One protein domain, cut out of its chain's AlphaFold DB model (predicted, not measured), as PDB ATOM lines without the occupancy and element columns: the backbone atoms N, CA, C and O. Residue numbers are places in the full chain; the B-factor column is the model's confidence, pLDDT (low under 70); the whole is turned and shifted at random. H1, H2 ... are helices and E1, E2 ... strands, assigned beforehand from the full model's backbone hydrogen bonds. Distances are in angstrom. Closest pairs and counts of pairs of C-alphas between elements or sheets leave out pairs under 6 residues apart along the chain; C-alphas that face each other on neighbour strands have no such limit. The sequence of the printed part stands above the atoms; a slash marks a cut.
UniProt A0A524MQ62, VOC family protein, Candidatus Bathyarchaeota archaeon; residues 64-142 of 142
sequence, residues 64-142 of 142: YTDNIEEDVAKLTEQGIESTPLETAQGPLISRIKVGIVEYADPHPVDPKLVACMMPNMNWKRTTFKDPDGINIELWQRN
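Overview. This is residues 64 to 142 of the 142 residues of the protein "VOC family protein" of Candidatus Bathyarchaeota archaeon (UniProt A0A524MQ62). A two-strand hairpin, E1 and E2, makes the middle, with H1 packed over one face by residues 68 to 75. Toward one end of the long axis stand H2 and H3, apart from each other and joined by the wide loop of residues 99 to 110. The printed part has 79 residues, in the order H1 H2 H3 E1 E2, mixed in class, with under half in named elements. It is only just compact, close to loose, with a radius of gyration of the C-alphas of 13.9 A, and spans 43 by 25 by 25 A.

Along the chain. Find C-alpha 68 at (65.930, -2.185, 168.219), where H1, residues 68 to 77, begins its 14.1 A. Then come H2, residues 91 to 98, 10.5 A, and H3, residues 111 to 117, 9.8 A. E1, residues 124 to 129, runs 17.5 A; E2, residues 135 to 140, runs 16.6 A to C-alpha 140 at (60.811, -4.065, 170.517).

Arrangement. Look at the antiparallel hairpin E1 and E2, at 158 degrees: N 126 and O 138 are 3.1 A apart. Residues 86 to 87 pair antiparallel with residues 124 to 125 of E1. H1 and E2 come closest at the C-alphas of Ile 68 and Gln 140, 5.9 A. In H1, H2 and H3 every O i to N i+4 pair is within hydrogen-bond range.

Size, cuts and confidence. The farthest C-alphas, Gly 79 and Pro 106, are 43.0 A apart. The links H1 to H2 and H2 to H3 are long. The printed part has no cut, and no printed residue is under 70 in pLDDT.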
ATOM      1  N   TYR A  64      57.796  -3.707 164.115       94.69
ATOM      2  CA  TYR A  64      58.398  -4.404 165.244       94.69
ATOM      3  C   TYR A  64      59.729  -5.036 164.845       94.69
ATOM      4  O   TYR A  64      59.930  -5.378 163.681       94.69
ATOM      5  N   THR A  65      60.618  -5.172 165.820       94.81
ATOM      6  CA  THR A  65      61.944  -5.771 165.677       94.81
ATOM      7  C   THR A  65      62.310  -6.560 166.929       94.81
ATOM      8  O   THR A  65      61.810  -6.285 168.024       94.81
ATOM      9  N   ASP A  66      63.198  -7.532 166.752       93.94
ATOM     10  CA  ASP A  66      63.797  -8.301 167.837       93.94
ATOM     11  C   ASP A  66      64.994  -7.567 168.475       93.94
ATOM     12  O   ASP A  66      65.321  -7.828 169.632       93.94
ATOM     13  N   ASN A  67      65.636  -6.640 167.748       95.81
ATOM     14  CA  ASN A  67      66.814  -5.902 168.212       95.81
ATOM     15  C   ASN A  67      66.771  -4.437 167.757       95.81
ATOM     16  O   ASN A  67      67.295  -4.062 166.704       95.81
ATOM     17  N   ILE A  68      66.143  -3.590 168.573       97.00
ATOM     18  CA  ILE A  68      65.930  -2.185 168.219       97.00
ATOM     19  C   ILE A  68      67.230  -1.386 168.159       97.00
ATOM     20  O   ILE A  68      67.329  -0.466 167.356       97.00
ATOM     21  N   GLU A  69      68.232  -1.714 168.976       97.00
ATOM     22  CA  GLU A  69      69.523  -1.030 168.941       97.00
ATOM     23  C   GLU A  69      70.231  -1.225 167.599       97.00
ATOM     24  O   GLU A  69      70.741  -0.264 167.021       97.00
ATOM     25  N   GLU A  70      70.236  -2.458 167.092       97.44
ATOM     26  CA  GLU A  70      70.837  -2.783 165.799       97.44
ATOM     27  C   GLU A  70      70.102  -2.088 164.651       97.44
ATOM     28  O   GLU A  70      70.733  -1.493 163.776       97.44
ATOM     29  N   ASP A  71      68.770  -2.112 164.659       97.75
ATOM     30  CA  ASP A  71      68.001  -1.484 163.590       97.75
ATOM     31  C   ASP A  71      68.070   0.047 163.644       97.75
ATOM     32  O   ASP A  71      68.174   0.680 162.597       97.75
ATOM     33  N   VAL A  72      68.127   0.665 164.829       97.81
ATOM     34  CA  VAL A  72      68.384   2.112 164.958       97.81
ATOM     35  C   VAL A  72      69.768   2.492 164.431       97.81
ATOM     36  O   VAL A  72      69.905   3.525 163.768       97.81
ATOM     37  N   ALA A  73      70.788   1.661 164.663       97.50
ATOM     38  CA  ALA A  73      72.107   1.881 164.076       97.50
ATOM     39  C   ALA A  73      72.043   1.842 162.538       97.50
ATOM     40  O   ALA A  73      72.520   2.774 161.889       97.50
ATOM     41  N   LYS A  74      71.360   0.845 161.952       97.44
ATOM     42  CA  LYS A  74      71.150   0.758 160.492       97.44
ATOM     43  C   LYS A  74      70.388   1.962 159.938       97.44
ATOM     44  O   LYS A  74      70.772   2.492 158.897       97.44
ATOM     45  N   LEU A  75      69.327   2.413 160.614       97.19
ATOM     46  CA  LEU A  75      68.579   3.614 160.220       97.19
ATOM     47  C   LEU A  75      69.505   4.833 160.164       97.19
ATOM     48  O   LEU A  75      69.532   5.546 159.159       97.19
ATOM     49  N   THR A  76      70.317   5.014 161.207       97.12
ATOM     50  CA  THR A  76      71.277   6.117 161.314       97.12
ATOM     51  C   THR A  76      72.311   6.070 160.186       97.12
ATOM     52  O   THR A  76      72.527   7.075 159.510       97.12
ATOM     53  N   GLU A  77      72.906   4.904 159.915       97.75
ATOM     54  CA  GLU A  77      73.860   4.705 158.811       97.75
ATOM     55  C   GLU A  77      73.253   5.027 157.437       97.75
ATOM     56  O   GLU A  77      73.932   5.527 156.540       97.75
ATOM     57  N   GLN A  78      71.954   4.784 157.272       96.75
ATOM     58  CA  GLN A  78      71.210   5.076 156.047       96.75
ATOM     59  C   GLN A  78      70.703   6.530 155.963       96.75
ATOM     60  O   GLN A  78      70.003   6.882 154.997       96.75
ATOM     61  N   GLY A  79      71.052   7.367 156.947       96.81
ATOM     62  CA  GLY A  79      70.685   8.780 157.036       96.81
ATOM     63  C   GLY A  79      69.241   9.027 157.475       96.81
ATOM     64  O   GLY A  79      68.668  10.051 157.108       96.81
ATOM     65  N   ILE A  80      68.622   8.082 158.187       97.56
ATOM     66  CA  ILE A  80      67.281   8.227 158.764       97.56
ATOM     67  C   ILE A  80      67.435   8.596 160.239       97.56
ATOM     68  O   ILE A  80      67.897   7.795 161.047       97.56
ATOM     69  N   GLU A  81      67.029   9.816 160.587       95.94
ATOM     70  CA  GLU A  81      67.050  10.292 161.968       95.94
ATOM     71  C   GLU A  81      65.844   9.761 162.746       95.94
ATOM     72  O   GLU A  81      64.692   9.906 162.323       95.94
ATOM     73  N   SER A  82      66.114   9.175 163.911       97.50
ATOM     74  CA  SER A  82      65.099   8.700 164.843       97.50
ATOM     75  C   SER A  82      65.160   9.459 166.165       97.50
ATOM     76  O   SER A  82      66.190  10.014 166.551       97.50
ATOM     77  N   THR A  83      64.052   9.469 166.898       96.94
ATOM     78  CA  THR A  83      64.029   9.974 168.272       96.94
ATOM     79  C   THR A  83      64.897   9.098 169.188       96.94
ATOM     80  O   THR A  83      65.167   7.934 168.864       96.94
ATOM     81  N   PRO A  84      65.362   9.620 170.338       95.44
ATOM     82  CA  PRO A  84      66.078   8.805 171.313       95.44
ATOM     83  C   PRO A  84      65.269   7.568 171.712       95.44
ATOM     84  O   PRO A  84      64.046   7.641 171.832       95.44
ATOM     85  N   LEU A  85      65.955   6.448 171.940       95.00
ATOM     86  CA  LEU A  85      65.310   5.224 172.408       95.00
ATOM     87  C   LEU A  85      64.596   5.471 173.741       95.00
ATOM     88  O   LEU A  85      65.203   5.866 174.737       95.00
ATOM     89  N   GLU A  86      63.300   5.192 173.758       93.94
ATOM     90  CA  GLU A  86      62.474   5.197 174.953       93.94
ATOM     91  C   GLU A  86      62.351   3.772 175.471       93.94
ATOM     92  O   GLU A  86      61.964   2.866 174.737       93.94
ATOM     93  N   THR A  87      62.647   3.570 176.750       91.38
ATOM     94  CA  THR A  87      62.537   2.262 177.400       91.38
ATOM     95  C   THR A  87      61.399   2.251 178.407       91.38
ATOM     96  O   THR A  87      60.822   3.284 178.745       91.38
ATOM     97  N   ALA A  88      61.133   1.076 178.967       80.50
ATOM     98  CA  ALA A  88      60.253   0.853 180.105       80.50
ATOM     99  C   ALA A  88      60.432   1.800 181.309       80.50
ATOM    100  O   ALA A  88      59.498   1.901 182.106       80.50
ATOM    101  N   GLN A  89      61.598   2.436 181.462       82.62
ATOM    102  CA  GLN A  89      61.921   3.404 182.518       82.62
ATOM    103  C   GLN A  89      61.808   4.866 182.044       82.62
ATOM    104  O   GLN A  89      61.886   5.788 182.853       82.62
ATOM    105  N   GLY A  90      61.617   5.094 180.742       83.00
ATOM    106  CA  GLY A  90      61.398   6.412 180.161       83.00
ATOM    107  C   GLY A  90      59.998   6.960 180.470       83.00
ATOM    108  O   GLY A  90      59.052   6.187 180.678       83.00
ATOM    109  N   PRO A  91      59.823   8.295 180.483       86.25
ATOM    110  CA  PRO A  91      58.578   8.930 180.908       86.25
ATOM    111  C   PRO A  91      57.388   8.571 180.015       86.25
ATOM    112  O   PRO A  91      56.282   8.399 180.525       86.25
ATOM    113  N   LEU A  92      57.582   8.412 178.700       84.75
ATOM    114  CA  LEU A  92      56.477   8.058 177.812       84.75
ATOM    115  C   LEU A  92      55.981   6.629 178.046       84.75
ATOM    116  O   LEU A  92      54.793   6.434 178.284       84.75
ATOM    117  N   ILE A  93      56.870   5.634 178.015       85.38
ATOM    118  CA  ILE A  93      56.475   4.235 178.235       85.38
ATOM    119  C   ILE A  93      55.910   4.050 179.649       85.38
ATOM    120  O   ILE A  93      54.934   3.325 179.833       85.38
ATOM    121  N   SER A  94      56.449   4.767 180.642       87.50
ATOM    122  CA  SER A  94      55.884   4.802 181.998       87.50
ATOM    123  C   SER A  94      54.450   5.340 182.010       87.50
ATOM    124  O   SER A  94      53.585   4.773 182.674       87.50
ATOM    125  N   ARG A  95      54.156   6.391 181.233       89.44
ATOM    126  CA  ARG A  95      52.787   6.905 181.077       89.44
ATOM    127  C   ARG A  95      51.869   5.916 180.369       89.44
ATOM    128  O   ARG A  95      50.724   5.799 180.784       89.44
ATOM    129  N   ILE A  96      52.353   5.208 179.346       88.25
ATOM    130  CA  ILE A  96      51.572   4.158 178.675       88.25
ATOM    131  C   ILE A  96      51.168   3.092 179.694       88.25
ATOM    132  O   ILE A  96      49.991   2.772 179.786       88.25
ATOM    133  N   LYS A  97      52.110   2.616 180.519       85.06
ATOM    134  CA  LYS A  97      51.851   1.621 181.574       85.06
ATOM    135  C   LYS A  97      50.762   2.051 182.549       85.06
ATOM    136  O   LYS A  97      49.843   1.290 182.814       85.06
ATOM    137  N   VAL A  98      50.875   3.270 183.074       86.94
ATOM    138  CA  VAL A  98      49.910   3.817 184.042       86.94
ATOM    139  C   VAL A  98      48.568   4.151 183.378       86.94
ATOM    140  O   VAL A  98      47.538   4.156 184.043       86.94
ATOM    141  N   GLY A  99      48.570   4.425 182.072       88.69
ATOM    142  CA  GLY A  99      47.377   4.739 181.292       88.69
ATOM    143  C   GLY A  99      46.558   3.524 180.853       88.69
ATOM    144  O   GLY A  99      45.500   3.718 180.256       88.69
ATOM    145  N   ILE A 100      47.011   2.294 181.119       89.69
ATOM    146  CA  ILE A 100      46.215   1.095 180.837       89.69
ATOM    147  C   ILE A 100      45.092   1.001 181.862       89.69
ATOM    148  O   ILE A 100      45.334   0.862 183.059       89.69
ATOM    149  N   VAL A 101      43.860   1.048 181.367       93.50
ATOM    150  CA  VAL A 101      42.648   0.935 182.188       93.50
ATOM    151  C   VAL A 101      41.980  -0.434 182.079       93.50
ATOM    152  O   VAL A 101      41.180  -0.786 182.938       93.50
ATOM    153  N   GLU A 102      42.316  -1.214 181.049       93.94
ATOM    154  CA  GLU A 102      41.694  -2.501 180.743       93.94
ATOM    155  C   GLU A 102      42.669  -3.390 179.960       93.94
ATOM    156  O   GLU A 102      43.417  -2.907 179.105       93.94
ATOM    157  N   TYR A 103      42.648  -4.690 180.253       94.06
ATOM    158  CA  TYR A 103      43.323  -5.727 179.473       94.06
ATOM    159  C   TYR A 103      42.274  -6.586 178.764       94.06
ATOM    160  O   TYR A 103      41.149  -6.705 179.241       94.06
ATOM    161  N   ALA A 104      42.642  -7.191 177.633       93.56
ATOM    162  CA  ALA A 104      41.736  -8.066 176.895       93.56
ATOM    163  C   ALA A 104      41.309  -9.278 177.745       93.56
ATOM    164  O   ALA A 104      42.154  -9.918 178.361       93.56
ATOM    165  N   ASP A 105      40.027  -9.635 177.724       93.62
ATOM    166  CA  ASP A 105      39.500 -10.833 178.385       93.62
ATOM    167  C   ASP A 105      38.656 -11.659 177.387       93.62
ATOM    168  O   ASP A 105      37.665 -11.141 176.863       93.62
ATOM    169  N   PRO A 106      39.039 -12.911 177.057       94.38
ATOM    170  CA  PRO A 106      40.220 -13.620 177.547       94.38
ATOM    171  C   PRO A 106      41.525 -13.040 176.993       94.38
ATOM    172  O   PRO A 106      41.573 -12.510 175.879       94.38
ATOM    173  N   HIS A 107      42.612 -13.211 177.747       95.12
ATOM    174  CA  HIS A 107      43.945 -12.875 177.257       95.12
ATOM    175  C   HIS A 107      44.271 -13.670 175.978       95.12
ATOM    176  O   HIS A 107      44.033 -14.884 175.927       95.12
ATOM    177  N   PRO A 108      44.857 -13.026 174.952       95.81
ATOM    178  CA  PRO A 108      45.353 -13.737 173.786       95.81
ATOM    179  C   PRO A 108      46.499 -14.673 174.185       95.81
ATOM    180  O   PRO A 108      47.244 -14.399 175.122       95.81
ATOM    181  N   VAL A 109      46.660 -15.767 173.440       95.19
ATOM    182  CA  VAL A 109      47.788 -16.708 173.603       95.19
ATOM    183  C   VAL A 109      48.864 -16.532 172.535       95.19
ATOM    184  O   VAL A 109      49.958 -17.073 172.668       95.19
ATOM    185  N   ASP A 110      48.560 -15.783 171.473       93.44
ATOM    186  CA  ASP A 110      49.534 -15.452 170.440       93.44
ATOM    187  C   ASP A 110      50.670 -14.602 171.046       93.44
ATOM    188  O   ASP A 110      50.384 -13.560 171.647       93.44
ATOM    189  N   PRO A 111      51.947 -15.002 170.896       90.44
ATOM    190  CA  PRO A 111      53.065 -14.313 171.537       90.44
ATOM    191  C   PRO A 111      53.172 -12.828 171.176       90.44
ATOM    192  O   PRO A 111      53.465 -12.009 172.046       90.44
ATOM    193  N   LYS A 112      52.889 -12.456 169.922       88.94
ATOM    194  CA  LYS A 112      52.948 -11.060 169.472       88.94
ATOM    195  C   LYS A 112      51.834 -10.238 170.113       88.94
ATOM    196  O   LYS A 112      52.073  -9.107 170.540       88.94
ATOM    197  N   LEU A 113      50.629 -10.800 170.211       93.31
ATOM    198  CA  LEU A 113      49.513 -10.148 170.896       93.31
ATOM    199  C   LEU A 113      49.777 -10.003 172.401       93.31
ATOM    200  O   LEU A 113      49.539  -8.929 172.949       93.31
ATOM    201  N   VAL A 114      50.334 -11.027 173.055       92.31
ATOM    202  CA  VAL A 114      50.726 -10.968 174.475       92.31
ATOM    203  C   VAL A 114      51.781  -9.887 174.709       92.31
ATOM    204  O   VAL A 114      51.608  -9.039 175.585       92.31
ATOM    205  N   ALA A 115      52.837  -9.867 173.890       91.06
ATOM    206  CA  ALA A 115      53.908  -8.880 173.987       91.06
ATOM    207  C   ALA A 115      53.412  -7.448 173.738       91.06
ATOM    208  O   ALA A 115      53.920  -6.511 174.347       91.06
ATOM    209  N   CYS A 116      52.410  -7.266 172.870       91.81
ATOM    210  CA  CYS A 116      51.732  -5.987 172.645       91.81
ATOM    211  C   CYS A 116      50.831  -5.571 173.814       91.81
ATOM    212  O   CYS A 116      50.724  -4.384 174.107       91.81
ATOM    213  N   MET A 117      50.156  -6.530 174.443       91.88
ATOM    214  CA  MET A 117      49.161  -6.267 175.475       91.88
ATOM    215  C   MET A 117      49.790  -5.908 176.818       91.88
ATOM    216  O   MET A 117      49.273  -5.035 177.507       91.88
ATOM    217  N   MET A 118      50.873  -6.585 177.209       87.44
ATOM    218  CA  MET A 118      51.461  -6.451 178.542       87.44
ATOM    219  C   MET A 118      52.800  -5.707 178.486       87.44
ATOM    220  O   MET A 118      53.824  -6.315 178.155       87.44
ATOM    221  N   PRO A 119      52.843  -4.411 178.848       86.94
ATOM    222  CA  PRO A 119      54.104  -3.703 178.957       86.94
ATOM    223  C   PRO A 119      55.045  -4.365 179.954       86.94
ATOM    224  O   PRO A 119      54.692  -4.604 181.108       86.94
ATOM    225  N   ASN A 120      56.290  -4.565 179.542       85.69
ATOM    226  CA  ASN A 120      57.323  -5.155 180.387       85.69
ATOM    227  C   ASN A 120      58.596  -4.286 180.369       85.69
ATOM    228  O   ASN A 120      58.542  -3.104 180.013       85.69
ATOM    229  N   MET A 121      59.716  -4.814 180.868       84.69
ATOM    230  CA  MET A 121      61.002  -4.103 180.901       84.69
ATOM    231  C   MET A 121      61.762  -4.123 179.566       84.69
ATOM    232  O   MET A 121      62.621  -3.270 179.361       84.69
ATOM    233  N   ASN A 122      61.412  -5.041 178.664       86.44
ATOM    234  CA  ASN A 122      62.009  -5.192 177.336       86.44
ATOM    235  C   ASN A 122      61.380  -4.243 176.310       86.44
ATOM    236  O   ASN A 122      61.914  -4.085 175.218       86.44
ATOM    237  N   TRP A 123      60.267  -3.587 176.660       93.12
ATOM    238  CA  TRP A 123      59.646  -2.590 175.800       93.12
ATOM    239  C   TRP A 123      60.600  -1.435 175.524       93.12
ATOM    240  O   TRP A 123      60.968  -0.674 176.428       93.12
ATOM    241  N   LYS A 124      60.936  -1.296 174.247       95.12
ATOM    242  CA  LYS A 124      61.694  -0.184 173.700       95.12
ATOM    243  C   LYS A 124      60.977   0.362 172.480       95.12
ATOM    244  O   LYS A 124      60.345  -0.388 171.729       95.12
ATOM    245  N   ARG A 125      61.089   1.668 172.283       95.81
ATOM    246  CA  ARG A 125      60.499   2.359 171.146       95.81
ATOM    247  C   ARG A 125      61.420   3.459 170.653       95.81
ATOM    248  O   ARG A 125      62.030   4.166 171.447       95.81
ATOM    249  N   THR A 126      61.441   3.652 169.347       96.88
ATOM    250  CA  THR A 126      61.819   4.927 168.738       96.88
ATOM    251  C   THR A 126      60.782   5.308 167.688       96.88
ATOM    252  O   THR A 126      59.947   4.493 167.286       96.88
ATOM    253  N   THR A 127      60.826   6.555 167.246       96.94
ATOM    254  CA  THR A 127      60.007   7.062 166.153       96.94
ATOM    255  C   THR A 127      60.868   7.797 165.139       96.94
ATOM    256  O   THR A 127      61.847   8.450 165.491       96.94
ATOM    257  N   PHE A 128      60.491   7.713 163.872       97.19
ATOM    258  CA  PHE A 128      61.095   8.460 162.771       97.19
ATOM    259  C   PHE A 128      60.014   8.795 161.741       97.19
ATOM    260  O   PHE A 128      58.839   8.474 161.934       97.19
ATOM    261  N   LYS A 129      60.382   9.503 160.674       95.56
ATOM    262  CA  LYS A 129      59.435   9.934 159.644       95.56
ATOM    263  C   LYS A 129      59.770   9.349 158.287       95.56
ATOM    264  O   LYS A 129      60.941   9.195 157.943       95.56
ATOM    265  N   ASP A 130      58.726   9.064 157.524       94.75
ATOM    266  CA  ASP A 130      58.851   8.775 156.103       94.75
ATOM    267  C   ASP A 130      59.036  10.073 155.276       94.75
ATOM    268  O   ASP A 130      59.000  11.179 155.832       94.75
ATOM    269  N   PRO A 131      59.256   9.975 153.952       93.81
ATOM    270  CA  PRO A 131      59.486  11.131 153.089       93.81
ATOM    271  C   PRO A 131      58.356  12.162 153.052       93.81
ATOM    272  O   PRO A 131      58.626  13.304 152.671       93.81
ATOM    273  N   ASP A 132      57.139  11.754 153.414       91.69
ATOM    274  CA  ASP A 132      55.918  12.559 153.421       91.69
ATOM    275  C   ASP A 132      55.502  12.972 154.846       91.69
ATOM    276  O   ASP A 132      54.478  13.625 155.054       91.69
ATOM    277  N   GLY A 133      56.332  12.657 155.843       91.62
ATOM    278  CA  GLY A 133      56.156  13.067 157.231       91.62
ATOM    279  C   GLY A 133      55.265  12.147 158.065       91.62
ATOM    280  O   GLY A 133      54.997  12.496 159.226       91.62
ATOM    281  N   ILE A 134      54.846  10.994 157.526       91.88
ATOM    282  CA  ILE A 134      54.129   9.949 158.267       91.88
ATOM    283  C   ILE A 134      55.009   9.500 159.430       91.88
ATOM    284  O   ILE A 134      56.207   9.264 159.267       91.88
ATOM    285  N   ASN A 135      54.422   9.402 160.625       94.00
ATOM    286  CA  ASN A 135      55.144   8.882 161.780       94.00
ATOM    287  C   ASN A 135      55.291   7.365 161.642       94.00
ATOM    288  O   ASN A 135      54.299   6.655 161.482       94.00
ATOM    289  N   ILE A 136      56.518   6.873 161.742       96.25
ATOM    290  CA  ILE A 136      56.811   5.451 161.846       96.25
ATOM    291  C   ILE A 136      57.325   5.193 163.254       96.25
ATOM    292  O   ILE A 136      58.247   5.860 163.721       96.25
ATOM    293  N   GLU A 137      56.710   4.239 163.939       96.44
ATOM    294  CA  GLU A 137      57.202   3.724 165.209       96.44
ATOM    295  C   GLU A 137      57.950   2.416 164.964       96.44
ATOM    296  O   GLU A 137      57.492   1.571 164.196       96.44
ATOM    297  N   LEU A 138      59.073   2.225 165.648       97.50
ATOM    298  CA  LEU A 138      59.761   0.942 165.718       97.50
ATOM    299  C   LEU A 138      59.715   0.451 167.157       97.50
ATOM    300  O   LEU A 138      60.129   1.164 168.072       97.50
ATOM    301  N   TRP A 139      59.194  -0.756 167.344       96.19
ATOM    302  CA  TRP A 139      58.970  -1.354 168.652       96.19
ATOM    303  C   TRP A 139      59.766  -2.638 168.831       96.19
ATOM    304  O   TRP A 139      59.685  -3.546 168.012       96.19
ATOM    305  N   GLN A 140      60.416  -2.769 169.980       94.94
ATOM    306  CA  GLN A 140      60.811  -4.065 170.517       94.94
ATOM    307  C   GLN A 140      59.964  -4.331 171.756       94.94
ATOM    308  O   GLN A 140      59.854  -3.473 172.631       94.94
ATOM    309  N   ARG A 141      59.312  -5.494 171.805       91.69
ATOM    310  CA  ARG A 141      58.418  -5.882 172.911       91.69
ATOM    311  C   ARG A 141      58.727  -7.256 173.507       91.69
ATOM    312  O   ARG A 141      58.171  -7.581 174.561       91.69
ATOM    313  N   ASN A 142      59.615  -8.001 172.850       79.06
ATOM    314  CA  ASN A 142      60.080  -9.330 173.228       79.06
ATOM    315  C   ASN A 142      61.425  -9.215 173.953       79.06
ATOM    316  O   ASN A 142      62.260  -8.380 173.529       79.06
TER     317      ASN A 142